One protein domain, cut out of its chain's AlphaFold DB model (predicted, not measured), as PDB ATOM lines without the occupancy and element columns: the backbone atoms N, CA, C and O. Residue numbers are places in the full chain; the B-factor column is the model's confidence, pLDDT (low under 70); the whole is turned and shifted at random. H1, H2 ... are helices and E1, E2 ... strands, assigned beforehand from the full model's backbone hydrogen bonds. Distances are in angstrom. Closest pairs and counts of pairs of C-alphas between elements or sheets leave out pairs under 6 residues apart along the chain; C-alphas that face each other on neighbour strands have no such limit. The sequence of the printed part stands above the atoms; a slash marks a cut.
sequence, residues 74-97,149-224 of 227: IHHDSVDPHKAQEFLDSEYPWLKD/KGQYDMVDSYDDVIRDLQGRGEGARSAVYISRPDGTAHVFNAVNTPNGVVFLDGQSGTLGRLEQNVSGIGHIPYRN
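This is residues 74 to 97 and 149 to 224 of the 227 residues of the protein "Gln_amidase domain-containing protein" of Streptomyces sp. SID5785 (UniProt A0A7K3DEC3). A strongly twisted sheet of five strands curls round one helix, H2, which sits in its hollow. The other helix, H1, lies apart from the sheet, beyond its edge strand E4, and at the other edge the short strand E1 meets E5 only at a point. The printed part has 100 residues, with two named helices and five named strands in the order H1 E1 H2 E2 E3 E4 E5 along the chain. Across the sheet the order is E1 E5 E2 E3 E4, with E5, E2, E3 and E4 antiparallel neighbour to neighbour; the class is mixed, helices and strands. The whole is compact and rounded, with a radius of gyration of the C-alphas of 13.1 A and spans of 33 by 31 by 23 A.

In the sheet E2, residues 173 to 179, and E3, residues 185 to 193, form an antiparallel hairpin at 153 degrees, with N 176 and O 188 within hydrogen-bond range at 2.8 A. E3 and E4, residues 196 to 201, form a second hairpin at 147 degrees, with N 198 and O 191 at 2.8 A. On the other side of E2 is E5, residues 216 to 223, antiparallel at 162 degrees, with N 177 and O 218 at 2.8 A. E2 E3 E4 are a meander, each strand the antiparallel neighbour of the one before; with E5, the antiparallel neighbour of E2, they make a Greek key. E1, residues 153 to 155, is an edge strand that meets E5 only at a point, where the C-alphas of Met 154 and Gly 218 face each other at 4.0 A. H2, residues 158 to 167, is on the sheet, which curls round it; its closest C-alphas to E3 are those of Leu 165 and Asn 192, 5.8 A, and to E4 those of Ile 162 and Val 197, 6.4 A. H1, residues 81 to 91, is not on the sheet and is apart from H2. In H1 and H2 every O i to N i+4 pair is within hydrogen-bond range.

E3, the longest strand, measures 25.9 A from C-alpha 185 to C-alpha 193; E5 measures 22.4 A and E2 20.0 A. H1 begins at C-alpha 81 (-10.433, -31.614, -28.937) and measures 15.2 A. H2 begins at C-alpha 158 (5.829, -44.051, -31.721), and E5 ends at C-alpha 223 (18.234, -31.880, -27.612).

The C-alphas farthest apart are those of His 82 and Lys 149, 36.8 A. Residues 98 to 148 are not printed, and C-alphas 97 and 149 are 26.2 A apart across this cut. The link from E4 to E5, residues 202 to 215, is long; within it residues 206 to 207 pair antiparallel with residues 200 to 201 of E4. The mean pLDDT of the printed part is 97.6, and no printed residue is under 70.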
ATOM      1  N   ILE A  74       0.867 -36.917 -25.010       98.69
ATOM      2  CA  ILE A  74      -0.096 -35.897 -25.418       98.69
ATOM      3  C   ILE A  74       0.042 -35.709 -26.929       98.69
ATOM      4  O   ILE A  74       1.005 -35.137 -27.438       98.69
ATOM      5  N   HIS A  75      -0.934 -36.223 -27.657       98.69
ATOM      6  CA  HIS A  75      -1.063 -36.136 -29.107       98.69
ATOM      7  C   HIS A  75      -2.541 -36.064 -29.504       98.69
ATOM      8  O   HIS A  75      -3.430 -36.246 -28.669       98.69
ATOM      9  N   HIS A  76      -2.812 -35.831 -30.788       98.25
ATOM     10  CA  HIS A  76      -4.159 -35.548 -31.292       98.25
ATOM     11  C   HIS A  76      -5.240 -36.571 -30.870       98.25
ATOM     12  O   HIS A  76      -6.363 -36.165 -30.598       98.25
ATOM     13  N   ASP A  77      -4.919 -37.870 -30.796       97.12
ATOM     14  CA  ASP A  77      -5.891 -38.931 -30.459       97.12
ATOM     15  C   ASP A  77      -6.029 -39.175 -28.950       97.12
ATOM     16  O   ASP A  77      -6.940 -39.875 -28.514       97.12
ATOM     17  N   SER A  78      -5.091 -38.670 -28.146       96.94
ATOM     18  CA  SER A  78      -5.042 -38.941 -26.700       96.94
ATOM     19  C   SER A  78      -5.904 -37.985 -25.870       96.94
ATOM     20  O   SER A  78      -6.212 -38.276 -24.712       96.94
ATOM     21  N   VAL A  79      -6.307 -36.852 -26.455       96.38
ATOM     22  CA  VAL A  79      -6.982 -35.753 -25.755       96.38
ATOM     23  C   VAL A  79      -8.264 -35.361 -26.485       96.38
ATOM     24  O   VAL A  79      -8.311 -35.324 -27.710       96.38
ATOM     25  N   ASP A  80      -9.310 -35.041 -25.721       96.50
ATOM     26  CA  ASP A  80     -10.524 -34.430 -26.266       96.50
ATOM     27  C   ASP A  80     -10.190 -33.108 -26.993       96.50
ATOM     28  O   ASP A  80      -9.402 -32.323 -26.461       96.50
ATOM     29  N   PRO A  81     -10.783 -32.805 -28.163       96.25
ATOM     30  CA  PRO A  81     -10.433 -31.614 -28.937       96.25
ATOM     31  C   PRO A  81     -10.531 -30.286 -28.173       96.25
ATOM     32  O   PRO A  81      -9.684 -29.415 -28.368       96.25
ATOM     33  N   HIS A  82     -11.514 -30.118 -27.280       95.88
ATOM     34  CA  HIS A  82     -11.635 -28.887 -26.495       95.88
ATOM     35  C   HIS A  82     -10.518 -28.774 -25.462       95.88
ATOM     36  O   HIS A  82      -9.916 -27.710 -25.325       95.88
ATOM     37  N   LYS A  83     -10.191 -29.880 -24.783       96.69
ATOM     38  CA  LYS A  83      -9.054 -29.925 -23.853       96.69
ATOM     39  C   LYS A  83      -7.716 -29.746 -24.567       96.69
ATOM     40  O   LYS A  83      -6.830 -29.093 -24.031       96.69
ATOM     41  N   ALA A  84      -7.568 -30.300 -25.770       97.38
ATOM     42  CA  ALA A  84      -6.374 -30.118 -26.586       97.38
ATOM     43  C   ALA A  84      -6.177 -28.640 -26.941       97.38
ATOM     44  O   ALA A  84      -5.070 -28.128 -26.812       97.38
ATOM     45  N   GLN A  85      -7.248 -27.942 -27.330       96.81
ATOM     46  CA  GLN A  85      -7.187 -26.511 -27.609       96.81
ATOM     47  C   GLN A  85      -6.859 -25.699 -26.349       96.81
ATOM     48  O   GLN A  85      -5.978 -24.849 -26.399       96.81
ATOM     49  N   GLU A  86      -7.496 -25.995 -25.212       96.81
ATOM     50  CA  GLU A  86      -7.190 -25.329 -23.938       96.81
ATOM     51  C   GLU A  86      -5.721 -25.514 -23.526       96.81
ATOM     52  O   GLU A  86      -5.075 -24.562 -23.086       96.81
ATOM     53  N   PHE A  87      -5.193 -26.727 -23.689       97.31
ATOM     54  CA  PHE A  87      -3.792 -27.042 -23.436       97.31
ATOM     55  C   PHE A  87      -2.858 -26.251 -24.351       97.31
ATOM     56  O   PHE A  87      -1.906 -25.639 -23.877       97.31
ATOM     57  N   LEU A  88      -3.144 -26.214 -25.655       97.94
ATOM     58  CA  LEU A  88      -2.344 -25.457 -26.615       97.94
ATOM     59  C   LEU A  88      -2.398 -23.951 -26.348       97.94
ATOM     60  O   LEU A  88      -1.361 -23.308 -26.382       97.94
ATOM     61  N   ASP A  89      -3.564 -23.385 -26.038       96.69
ATOM     62  CA  ASP A  89      -3.686 -21.958 -25.725       96.69
ATOM     63  C   ASP A  89      -2.969 -21.579 -24.416       96.69
ATOM     64  O   ASP A  89      -2.538 -20.435 -24.272       96.69
ATOM     65  N   SER A  90      -2.817 -22.520 -23.478       96.56
ATOM     66  CA  SER A  90      -2.053 -22.323 -22.237       96.56
ATOM     67  C   SER A  90      -0.547 -22.472 -22.454       96.56
ATOM     68  O   SER A  90       0.220 -21.550 -22.184       96.56
ATOM     69  N   GLU A  91      -0.116 -23.625 -22.966       96.38
ATOM     70  CA  GLU A  91       1.296 -24.024 -22.977       96.38
ATOM     71  C   GLU A  91       2.027 -23.601 -24.257       96.38
ATOM     72  O   GLU A  91       3.239 -23.375 -24.252       96.38
ATOM     73  N   TYR A  92       1.298 -23.465 -25.367       97.56
ATOM     74  CA  TYR A  92       1.847 -23.163 -26.691       97.56
ATOM     75  C   TYR A  92       0.976 -22.162 -27.475       97.56
ATOM     76  O   TYR A  92       0.653 -22.423 -28.638       97.56
ATOM     77  N   PRO A  93       0.602 -20.995 -26.902       97.12
ATOM     78  CA  PRO A  93      -0.350 -20.064 -27.527       97.12
ATOM     79  C   PRO A  93       0.086 -19.580 -28.917       97.12
ATOM     80  O   PRO A  93      -0.735 -19.159 -29.729       97.12
ATOM     81  N   TRP A  94       1.388 -19.658 -29.188       97.44
ATOM     82  CA  TRP A  94       2.040 -19.286 -30.434       97.44
ATOM     83  C   TRP A  94       2.009 -20.381 -31.512       97.44
ATOM     84  O   TRP A  94       2.395 -20.107 -32.646       97.44
ATOM     85  N   LEU A  95       1.617 -21.624 -31.207       98.38
ATOM     86  CA  LEU A  95       1.740 -22.749 -32.147       98.38
ATOM     87  C   LEU A  95       0.915 -22.527 -33.420       98.38
ATOM     88  O   LEU A  95       1.397 -22.777 -34.523       98.38
ATOM     89  N   LYS A  96      -0.292 -21.976 -33.267       96.31
ATOM     90  CA  LYS A  96      -1.200 -21.631 -34.373       96.31
ATOM     91  C   LYS A  96      -0.639 -20.595 -35.351       96.31
ATOM     92  O   LYS A  96      -1.065 -20.560 -36.498       96.31
ATOM     93  N   ASP A  97       0.338 -19.800 -34.913       96.06
ATOM     94  CA  ASP A  97       0.936 -18.712 -35.694       96.06
ATOM     95  C   ASP A  97       2.300 -19.104 -36.301       96.06
ATOM     96  O   ASP A  97       3.007 -18.267 -36.872       96.06
ATOM     97  N   LYS A 149      21.464 -34.805 -43.902       96.62
ATOM     98  CA  LYS A 149      20.079 -34.488 -44.256       96.62
ATOM     99  C   LYS A 149      19.341 -35.748 -44.725       96.62
ATOM    100  O   LYS A 149      19.841 -36.480 -45.571       96.62
ATOM    101  N   GLY A 150      18.146 -35.978 -44.182       95.81
ATOM    102  CA  GLY A 150      17.350 -37.181 -44.458       95.81
ATOM    103  C   GLY A 150      17.758 -38.413 -43.642       95.81
ATOM    104  O   GLY A 150      17.148 -39.467 -43.794       95.81
ATOM    105  N   GLN A 151      18.753 -38.298 -42.758       97.19
ATOM    106  CA  GLN A 151      19.135 -39.375 -41.851       97.19
ATOM    107  C   GLN A 151      18.262 -39.354 -40.590       97.19
ATOM    108  O   GLN A 151      18.501 -38.569 -39.669       97.19
ATOM    109  N   TYR A 152      17.293 -40.261 -40.522       97.94
ATOM    110  CA  TYR A 152      16.454 -40.493 -39.344       97.94
ATOM    111  C   TYR A 152      16.895 -41.765 -38.621       97.94
ATOM    112  O   TYR A 152      17.311 -42.729 -39.264       97.94
ATOM    113  N   ASP A 153      16.797 -41.765 -37.294       98.06
ATOM    114  CA  ASP A 153      16.857 -42.996 -36.511       98.06
ATOM    115  C   ASP A 153      15.501 -43.680 -36.695       98.06
ATOM    116  O   ASP A 153      14.480 -43.193 -36.204       98.06
ATOM    117  N   MET A 154      15.471 -44.726 -37.522       98.56
ATOM    118  CA  MET A 154      14.246 -45.462 -37.831       98.56
ATOM    119  C   MET A 154      13.864 -46.349 -36.650       98.56
ATOM    120  O   MET A 154      14.724 -47.006 -36.065       98.56
ATOM    121  N   VAL A 155      12.577 -46.361 -36.321       98.69
ATOM    122  CA  VAL A 155      12.018 -47.081 -35.174       98.69
ATOM    123  C   VAL A 155      10.770 -47.857 -35.583       98.69
ATOM    124  O   VAL A 155      10.160 -47.571 -36.615       98.69
ATOM    125  N   ASP A 156      10.376 -48.822 -34.758       98.00
ATOM    126  CA  ASP A 156       9.231 -49.686 -35.048       98.00
ATOM    127  C   ASP A 156       7.897 -48.994 -34.734       98.00
ATOM    128  O   ASP A 156       6.865 -49.309 -35.328       98.00
ATOM    129  N   SER A 157       7.900 -48.047 -33.792       98.50
ATOM    130  CA  SER A 157       6.678 -47.439 -33.266       98.50
ATOM    131  C   SER A 157       6.889 -46.032 -32.699       98.50
ATOM    132  O   SER A 157       8.000 -45.620 -32.364       98.50
ATOM    133  N   TYR A 158       5.793 -45.293 -32.504       98.81
ATOM    134  CA  TYR A 158       5.829 -44.051 -31.721       98.81
ATOM    135  C   TYR A 158       6.204 -44.292 -30.252       98.81
ATOM    136  O   TYR A 158       6.767 -43.400 -29.621       98.81
ATOM    137  N   ASP A 159       5.949 -45.492 -29.723       98.81
ATOM    138  CA  ASP A 159       6.329 -45.870 -28.359       98.81
ATOM    139  C   ASP A 159       7.853 -45.852 -28.168       98.81
ATOM    140  O   ASP A 159       8.335 -45.478 -27.101       98.81
ATOM    141  N   ASP A 160       8.633 -46.188 -29.203       98.81
ATOM    142  CA  ASP A 160      10.098 -46.072 -29.169       98.81
ATOM    143  C   ASP A 160      10.551 -44.611 -29.059       98.81
ATOM    144  O   ASP A 160      11.431 -44.289 -28.260       98.81
ATOM    145  N   VAL A 161       9.908 -43.707 -29.808       98.81
ATOM    146  CA  VAL A 161      10.175 -42.260 -29.743       98.81
ATOM    147  C   VAL A 161       9.860 -41.713 -28.351       98.81
ATOM    148  O   VAL A 161      10.628 -40.916 -27.811       98.81
ATOM    149  N   ILE A 162       8.733 -42.133 -27.767       98.81
ATOM    150  CA  ILE A 162       8.297 -41.689 -26.439       98.81
ATOM    151  C   ILE A 162       9.273 -42.184 -25.368       98.81
ATOM    152  O   ILE A 162       9.722 -41.378 -24.552       98.81
ATOM    153  N   ARG A 163       9.659 -43.466 -25.401       98.75
ATOM    154  CA  ARG A 163      10.638 -44.039 -24.463       98.75
ATOM    155  C   ARG A 163      12.004 -43.365 -24.559       98.75
ATOM    156  O   ARG A 163      12.606 -43.087 -23.525       98.75
ATOM    157  N   ASP A 164      12.479 -43.064 -25.767       98.62
ATOM    158  CA  ASP A 164      13.722 -42.309 -25.956       98.62
ATOM    159  C   ASP A 164      13.642 -40.909 -25.319       98.62
ATOM    160  O   ASP A 164      14.517 -40.524 -24.544       98.62
ATOM    161  N   LEU A 165      12.572 -40.156 -25.592       98.62
ATOM    162  CA  LEU A 165      12.376 -38.817 -25.027       98.62
ATOM    163  C   LEU A 165      12.297 -38.837 -23.498       98.62
ATOM    164  O   LEU A 165      12.912 -37.994 -22.844       98.62
ATOM    165  N   GLN A 166      11.577 -39.807 -22.931       97.69
ATOM    166  CA  GLN A 166      11.498 -40.016 -21.485       97.69
ATOM    167  C   GLN A 166      12.871 -40.345 -20.891       97.69
ATOM    168  O   GLN A 166      13.267 -39.740 -19.897       97.69
ATOM    169  N   GLY A 167      13.620 -41.252 -21.525       97.56
ATOM    170  CA  GLY A 167      14.964 -41.634 -21.095       97.56
ATOM    171  C   GLY A 167      15.980 -40.491 -21.157       97.56
ATOM    172  O   GLY A 167      16.917 -40.464 -20.363       97.56
ATOM    173  N   ARG A 168      15.783 -39.521 -22.060       97.56
ATOM    174  CA  ARG A 168      16.611 -38.308 -22.174       97.56
ATOM    175  C   ARG A 168      16.214 -37.175 -21.223       97.56
ATOM    176  O   ARG A 168      16.893 -36.148 -21.232       97.56
ATOM    177  N   GLY A 169      15.164 -37.348 -20.422       97.25
ATOM    178  CA  GLY A 169      14.765 -36.400 -19.381       97.25
ATOM    179  C   GLY A 169      13.925 -35.218 -19.871       97.25
ATOM    180  O   GLY A 169      13.682 -35.028 -21.066       97.25
ATOM    181  N   GLU A 170      13.436 -34.427 -18.917       96.38
ATOM    182  CA  GLU A 170      12.563 -33.279 -19.171       96.38
ATOM    183  C   GLU A 170      13.279 -32.210 -20.009       96.38
ATOM    184  O   GLU A 170      14.427 -31.853 -19.748       96.38
ATOM    185  N   GLY A 171      12.597 -31.686 -21.025       96.56
ATOM    186  CA  GLY A 171      13.154 -30.740 -21.989       96.56
ATOM    187  C   GLY A 171      13.811 -31.404 -23.199       96.56
ATOM    188  O   GLY A 171      14.190 -30.696 -24.137       96.56
ATOM    189  N   ALA A 172      13.914 -32.740 -23.228       98.44
ATOM    190  CA  ALA A 172      14.374 -33.464 -24.406       98.44
ATOM    191  C   ALA A 172      13.446 -33.219 -25.604       98.44
ATOM    192  O   ALA A 172      12.227 -33.122 -25.456       98.44
ATOM    193  N   ARG A 173      14.022 -33.129 -26.809       98.50
ATOM    194  CA  ARG A 173      13.276 -32.877 -28.052       98.50
ATOM    195  C   ARG A 173      13.704 -33.806 -29.177       98.50
ATOM    196  O   ARG A 173      14.875 -34.205 -29.253       98.50
ATOM    197  N   SER A 174      12.752 -34.104 -30.057       98.75
ATOM    198  CA  SER A 174      12.960 -34.837 -31.303       98.75
ATOM    199  C   SER A 174      12.120 -34.279 -32.442       98.75
ATOM    200  O   SER A 174      11.001 -33.810 -32.238       98.75
ATOM    201  N   ALA A 175      12.644 -34.386 -33.662       98.75
ATOM    202  CA  ALA A 175      11.870 -34.204 -34.882       98.75
ATOM    203  C   ALA A 175      11.397 -35.581 -35.334       98.75
ATOM    204  O   ALA A 175      12.222 -36.430 -35.659       98.75
ATOM    205  N   VAL A 176      10.094 -35.811 -35.321       98.88
ATOM    206  CA  VAL A 176       9.470 -37.074 -35.710       98.88
ATOM    207  C   VAL A 176       9.222 -37.055 -37.206       98.88
ATOM    208  O   VAL A 176       8.821 -36.033 -37.755       98.88
ATOM    209  N   TYR A 177       9.474 -38.178 -37.856       98.69
ATOM    210  CA  TYR A 177       9.277 -38.411 -39.274       98.69
ATOM    211  C   TYR A 177       8.328 -39.575 -39.480       98.69
ATOM    212  O   TYR A 177       8.446 -40.612 -38.827       98.69
ATOM    213  N   ILE A 178       7.432 -39.405 -40.444       98.62
ATOM    214  CA  ILE A 178       6.634 -40.491 -40.989       98.62
ATOM    215  C   ILE A 178       6.750 -40.513 -42.508       98.62
ATOM    216  O   ILE A 178       6.838 -39.462 -43.150       98.62
ATOM    217  N   SER A 179       6.682 -41.705 -43.084       98.19
ATOM    218  CA  SER A 179       6.451 -41.908 -44.513       98.19
ATOM    219  C   SER A 179       5.169 -42.692 -44.735       98.19
ATOM    220  O   SER A 179       4.800 -43.551 -43.935       98.19
ATOM    221  N   ARG A 180       4.469 -42.402 -45.827       98.19
ATOM    222  CA  ARG A 180       3.219 -43.061 -46.203       98.19
ATOM    223  C   ARG A 180       3.433 -43.970 -47.416       98.19
ATOM    224  O   ARG A 180       4.369 -43.743 -48.186       98.19
ATOM    225  N   PRO A 181       2.542 -44.954 -47.642       98.06
ATOM    226  CA  PRO A 181       2.638 -45.841 -48.803       98.06
ATOM    227  C   PRO A 181       2.607 -45.120 -50.158       98.06
ATOM    228  O   PRO A 181       3.132 -45.636 -51.140       98.06
ATOM    229  N   ASP A 182       2.008 -43.928 -50.220       96.62
ATOM    230  CA  ASP A 182       1.942 -43.093 -51.426       96.62
ATOM    231  C   ASP A 182       3.227 -42.286 -51.698       96.62
ATOM    232  O   ASP A 182       3.284 -41.505 -52.647       96.62
ATOM    233  N   GLY A 183       4.265 -42.466 -50.874       94.31
ATOM    234  CA  GLY A 183       5.540 -41.761 -50.977       94.31
ATOM    235  C   GLY A 183       5.536 -40.361 -50.359       94.31
ATOM    236  O   GLY A 183       6.585 -39.717 -50.325       94.31
ATOM    237  N   THR A 184       4.402 -39.880 -49.839       96.19
ATOM    238  CA  THR A 184       4.371 -38.638 -49.063       96.19
ATOM    239  C   THR A 184       4.951 -38.857 -47.668       96.19
ATOM    240  O   THR A 184       5.005 -39.971 -47.145       96.19
ATOM    241  N   ALA A 185       5.395 -37.774 -47.045       97.25
ATOM    242  CA  ALA A 185       5.968 -37.796 -45.710       97.25
ATOM    243  C   ALA A 185       5.480 -36.598 -44.900       97.25
ATOM    244  O   ALA A 185       4.951 -35.630 -45.452       97.25
ATOM    245  N   HIS A 186       5.672 -36.658 -43.588       98.31
ATOM    246  CA  HIS A 186       5.442 -35.529 -42.694       98.31
ATOM    247  C   HIS A 186       6.500 -35.497 -41.601       98.31
ATOM    248  O   HIS A 186       7.049 -36.536 -41.230       98.31
ATOM    249  N   VAL A 187       6.785 -34.296 -41.105       98.50
ATOM    250  CA  VAL A 187       7.661 -34.093 -39.954       98.50
ATOM    251  C   VAL A 187       7.052 -33.096 -38.984       98.50
ATOM    252  O   VAL A 187       6.476 -32.090 -39.393       98.50
ATOM    253  N   PHE A 188       7.188 -33.384 -37.697       98.88
ATOM    254  CA  PHE A 188       6.639 -32.592 -36.597       98.88
ATOM    255  C   PHE A 188       7.501 -32.781 -35.343       98.88
ATOM    256  O   PHE A 188       8.444 -33.574 -35.347       98.88
ATOM    257  N   ASN A 189       7.248 -32.025 -34.278       98.88
ATOM    258  CA  ASN A 189       8.081 -32.058 -33.077       98.88
ATOM    259  C   ASN A 189       7.491 -32.991 -32.019       98.88
ATOM    260  O   ASN A 189       6.276 -33.154 -31.918       98.88
ATOM    261  N   ALA A 190       8.368 -33.542 -31.188       98.88
ATOM    262  CA  ALA A 190       8.025 -34.180 -29.930       98.88
ATOM    263  C   ALA A 190       8.928 -33.627 -28.820       98.88
ATOM    264  O   ALA A 190      10.133 -33.458 -29.029       98.88
ATOM    265  N   VAL A 191       8.349 -33.323 -27.660       98.62
ATOM    266  CA  VAL A 191       9.033 -32.686 -26.526       98.62
ATOM    267  C   VAL A 191       8.674 -33.421 -25.244       98.62
ATOM    268  O   VAL A 191       7.498 -33.655 -24.992       98.62
ATOM    269  N   ASN A 192       9.660 -33.765 -24.421       98.25
ATOM    270  CA  ASN A 192       9.411 -34.272 -23.076       98.25
ATOM    271  C   ASN A 192       9.171 -33.100 -22.115       98.25
ATOM    272  O   ASN A 192      10.022 -32.220 -21.997       98.25
ATOM    273  N   THR A 193       8.024 -33.075 -21.445       96.06
ATOM    274  CA  THR A 193       7.595 -31.985 -20.554       96.06
ATOM    275  C   THR A 193       7.180 -32.544 -19.190       96.06
ATOM    276  O   THR A 193       6.954 -33.753 -19.088       96.06
ATOM    277  N   PRO A 194       6.965 -31.698 -18.162       93.75
ATOM    278  CA  PRO A 194       6.353 -32.140 -16.905       93.75
ATOM    279  C   PRO A 194       4.996 -32.843 -17.080       93.75
ATOM    280  O   PRO A 194       4.644 -33.713 -16.288       93.75
ATOM    281  N   ASN A 195       4.250 -32.500 -18.136       93.94
ATOM    282  CA  ASN A 195       2.947 -33.092 -18.460       93.94
ATOM    283  C   ASN A 195       3.063 -34.400 -19.272       93.94
ATOM    284  O   ASN A 195       2.050 -34.990 -19.636       93.94
ATOM    285  N   GLY A 196       4.283 -34.857 -19.574       95.69
ATOM    286  CA  GLY A 196       4.578 -36.005 -20.432       95.69
ATOM    287  C   GLY A 196       5.136 -35.606 -21.800       95.69
ATOM    288  O   GLY A 196       5.425 -34.436 -22.065       95.69
ATOM    289  N   VAL A 197       5.310 -36.593 -22.684       98.44
ATOM    290  CA  VAL A 197       5.778 -36.344 -24.055       98.44
ATOM    291  C   VAL A 197       4.650 -35.732 -24.878       98.44
ATOM    292  O   VAL A 197       3.598 -36.346 -25.037       98.44
ATOM    293  N   VAL A 198       4.876 -34.537 -25.418       98.81
ATOM    294  CA  VAL A 198       3.921 -33.776 -26.229       98.81
ATOM    295  C   VAL A 198       4.362 -33.790 -27.684       98.81
ATOM    296  O   VAL A 198       5.498 -33.430 -27.988       98.81
ATOM    297  N   PHE A 199       3.457 -34.149 -28.589       98.88
ATOM    298  CA  PHE A 199       3.670 -34.035 -30.028       98.88
ATOM    299  C   PHE A 199       3.025 -32.748 -30.548       98.88
ATOM    300  O   PHE A 199       1.830 -32.529 -30.352       98.88
ATOM    301  N   LEU A 200       3.805 -31.910 -31.230       98.88
ATOM    302  CA  LEU A 200       3.402 -30.587 -31.715       98.88
ATOM    303  C   LEU A 200       3.573 -30.522 -33.230       98.88
ATOM    304  O   LEU A 200       4.678 -30.713 -33.742       98.88
ATOM    305  N   ASP A 201       2.494 -30.214 -33.944       98.69
ATOM    306  CA  ASP A 201       2.524 -29.990 -35.384       98.69
ATOM    307  C   ASP A 201       2.403 -28.495 -35.677       98.69
ATOM    308  O   ASP A 201       1.318 -27.910 -35.683       98.69
ATOM    309  N   GLY A 202       3.553 -27.868 -35.928       98.31
ATOM    310  CA  GLY A 202       3.612 -26.455 -36.284       98.31
ATOM    311  C   GLY A 202       2.947 -26.135 -37.621       98.31
ATOM    312  O   GLY A 202       2.544 -24.996 -37.813       98.31
ATOM    313  N   GLN A 203       2.804 -27.106 -38.535       97.56
ATOM    314  CA  GLN A 203       2.175 -26.866 -39.834       97.56
ATOM    315  C   GLN A 203       0.659 -26.692 -39.698       97.56
ATOM    316  O   GLN A 203       0.085 -25.810 -40.341       97.56
ATOM    317  N   SER A 204       0.014 -27.517 -38.871       97.31
ATOM    318  CA  SER A 204      -1.421 -27.404 -38.579       97.31
ATOM    319  C   SER A 204      -1.729 -26.440 -37.434       97.31
ATOM    320  O   SER A 204      -2.863 -25.979 -37.326       97.31
ATOM    321  N   GLY A 205      -0.749 -26.145 -36.576       97.75
ATOM    322  CA  GLY A 205      -0.960 -25.355 -35.369       97.75
ATOM    323  C   GLY A 205      -1.605 -26.150 -34.228       97.75
ATOM    324  O   GLY A 205      -2.197 -25.553 -33.333       97.75
ATOM    325  N   THR A 206      -1.544 -27.486 -34.271       98.31
ATOM    326  CA  THR A 206      -2.270 -28.382 -33.353       98.31
ATOM    327  C   THR A 206      -1.347 -29.407 -32.694       98.31
ATOM    328  O   THR A 206      -0.157 -29.493 -32.999       98.31
ATOM    329  N   LEU A 207      -1.906 -30.255 -31.823       98.75
ATOM    330  CA  LEU A 207      -1.229 -31.486 -31.419       98.75
ATOM    331  C   LEU A 207      -0.921 -32.344 -32.653       98.75
ATOM    332  O   LEU A 207      -1.729 -32.425 -33.585       98.75
ATOM    333  N   GLY A 208       0.240 -32.991 -32.632       98.62
ATOM    334  CA  GLY A 208       0.691 -33.883 -33.689       98.62
ATOM    335  C   GLY A 208      -0.197 -35.117 -33.798       98.62
ATOM    336  O   GLY A 208      -0.606 -35.704 -32.792       98.62
ATOM    337  N   ARG A 209      -0.500 -35.512 -35.034       98.56
ATOM    338  CA  ARG A 209      -1.230 -36.744 -35.345       98.56
ATOM    339  C   ARG A 209      -0.243 -37.897 -35.472       98.56
ATOM    340  O   ARG A 209       0.666 -37.850 -36.294       98.56
ATOM    341  N   LEU A 210      -0.451 -38.939 -34.674       98.56
ATOM    342  CA  LEU A 210       0.330 -40.171 -34.737       98.56
ATOM    343  C   LEU A 210      -0.371 -41.120 -35.709       98.56
ATOM    344  O   LEU A 210      -1.298 -41.841 -35.357       98.56
ATOM    345  N   GLU A 211      -0.012 -41.003 -36.983       98.12
ATOM    346  CA  GLU A 211      -0.706 -41.684 -38.070       98.12
ATOM    347  C   GLU A 211      -0.527 -43.202 -38.020       98.12
ATOM    348  O   GLU A 211       0.555 -43.738 -37.798       98.12
ATOM    349  N   GLN A 212      -1.618 -43.913 -38.283       96.88
ATOM    350  CA  GLN A 212      -1.618 -45.366 -38.406       96.88
ATOM    351  C   GLN A 212      -1.368 -45.772 -39.863       96.88
ATOM    352  O   GLN A 212      -1.669 -45.015 -40.785       96.88
ATOM    353  N   ASN A 213      -0.881 -46.998 -40.076       96.19
ATOM    354  CA  ASN A 213      -0.607 -47.565 -41.408       96.19
ATOM    355  C   ASN A 213       0.436 -46.779 -42.230       96.19
ATOM    356  O   ASN A 213       0.417 -46.801 -43.463       96.19
ATOM    357  N   VAL A 214       1.349 -46.090 -41.546       98.06
ATOM    358  CA  VAL A 214       2.539 -45.486 -42.153       98.06
ATOM    359  C   VAL A 214       3.515 -46.573 -42.611       98.06
ATOM    360  O   VAL A 214       3.541 -47.678 -42.073       98.06
ATOM    361  N   SER A 215       4.320 -46.268 -43.626       98.06
ATOM    362  CA  SER A 215       5.358 -47.168 -44.146       98.06
ATOM    363  C   SER A 215       6.668 -47.091 -43.365       98.06
ATOM    364  O   SER A 215       7.508 -47.976 -43.499       98.06
ATOM    365  N   GLY A 216       6.851 -46.049 -42.559       98.31
ATOM    366  CA  GLY A 216       8.017 -45.902 -41.704       98.31
ATOM    367  C   GLY A 216       7.814 -44.814 -40.666       98.31
ATOM    368  O   GLY A 216       7.154 -43.805 -40.930       98.31
ATOM    369  N   ILE A 217       8.410 -45.030 -39.498       98.81
ATOM    370  CA  ILE A 217       8.512 -44.058 -38.415       98.81
ATOM    371  C   ILE A 217       9.998 -43.867 -38.139       98.81
ATOM    372  O   ILE A 217      10.763 -44.827 -38.057       98.81
ATOM    373  N   GLY A 218      10.419 -42.621 -38.011       98.62
ATOM    374  CA  GLY A 218      11.765 -42.300 -37.571       98.62
ATOM    375  C   GLY A 218      11.771 -41.024 -36.758       98.62
ATOM    376  O   GLY A 218      10.772 -40.309 -36.682       98.62
ATOM    377  N   HIS A 219      12.905 -40.707 -36.155       98.69
ATOM    378  CA  HIS A 219      13.084 -39.408 -35.525       98.69
ATOM    379  C   HIS A 219      14.535 -38.929 -35.577       98.69
ATOM    380  O   HIS A 219      15.456 -39.679 -35.888       98.69
ATOM    381  N   ILE A 220      14.724 -37.645 -35.303       98.44
ATOM    382  CA  ILE A 220      16.026 -37.029 -35.074       98.44
ATOM    383  C   ILE A 220      16.016 -36.508 -33.635       98.44
ATOM    384  O   ILE A 220      15.395 -35.472 -33.386       98.44
ATOM    385  N   PRO A 221      16.674 -37.189 -32.683       97.81
ATOM    386  CA  PRO A 221      16.976 -36.622 -31.374       97.81
ATOM    387  C   PRO A 221      17.924 -35.432 -31.547       97.81
ATOM    388  O   PRO A 221      19.000 -35.588 -32.126       97.81
ATOM    389  N   TYR A 222      17.538 -34.240 -31.082       95.31
ATOM    390  CA  TYR A 222      18.350 -33.028 -31.295       95.31
ATOM    391  C   TYR A 222      18.568 -32.163 -30.044       95.31
ATOM    392  O   TYR A 222      19.326 -31.197 -30.083       95.31
ATOM    393  N   ARG A 223      17.956 -32.512 -28.908       93.44
ATOM    394  CA  ARG A 223      18.234 -31.880 -27.612       93.44
ATOM    395  C   ARG A 223      18.005 -32.858 -26.471       93.44
ATOM    396  O   ARG A 223      16.957 -33.496 -26.437       93.44
ATOM    397  N   ASN A 224      18.954 -32.950 -25.545       91.44
ATOM    398  CA  ASN A 224      18.782 -33.708 -24.306       91.44
ATOM    399  C   ASN A 224      18.094 -32.845 -23.248       91.44
ATOM    400  O   ASN A 224      18.248 -31.622 -23.255       91.44
TER     401      ASN A 224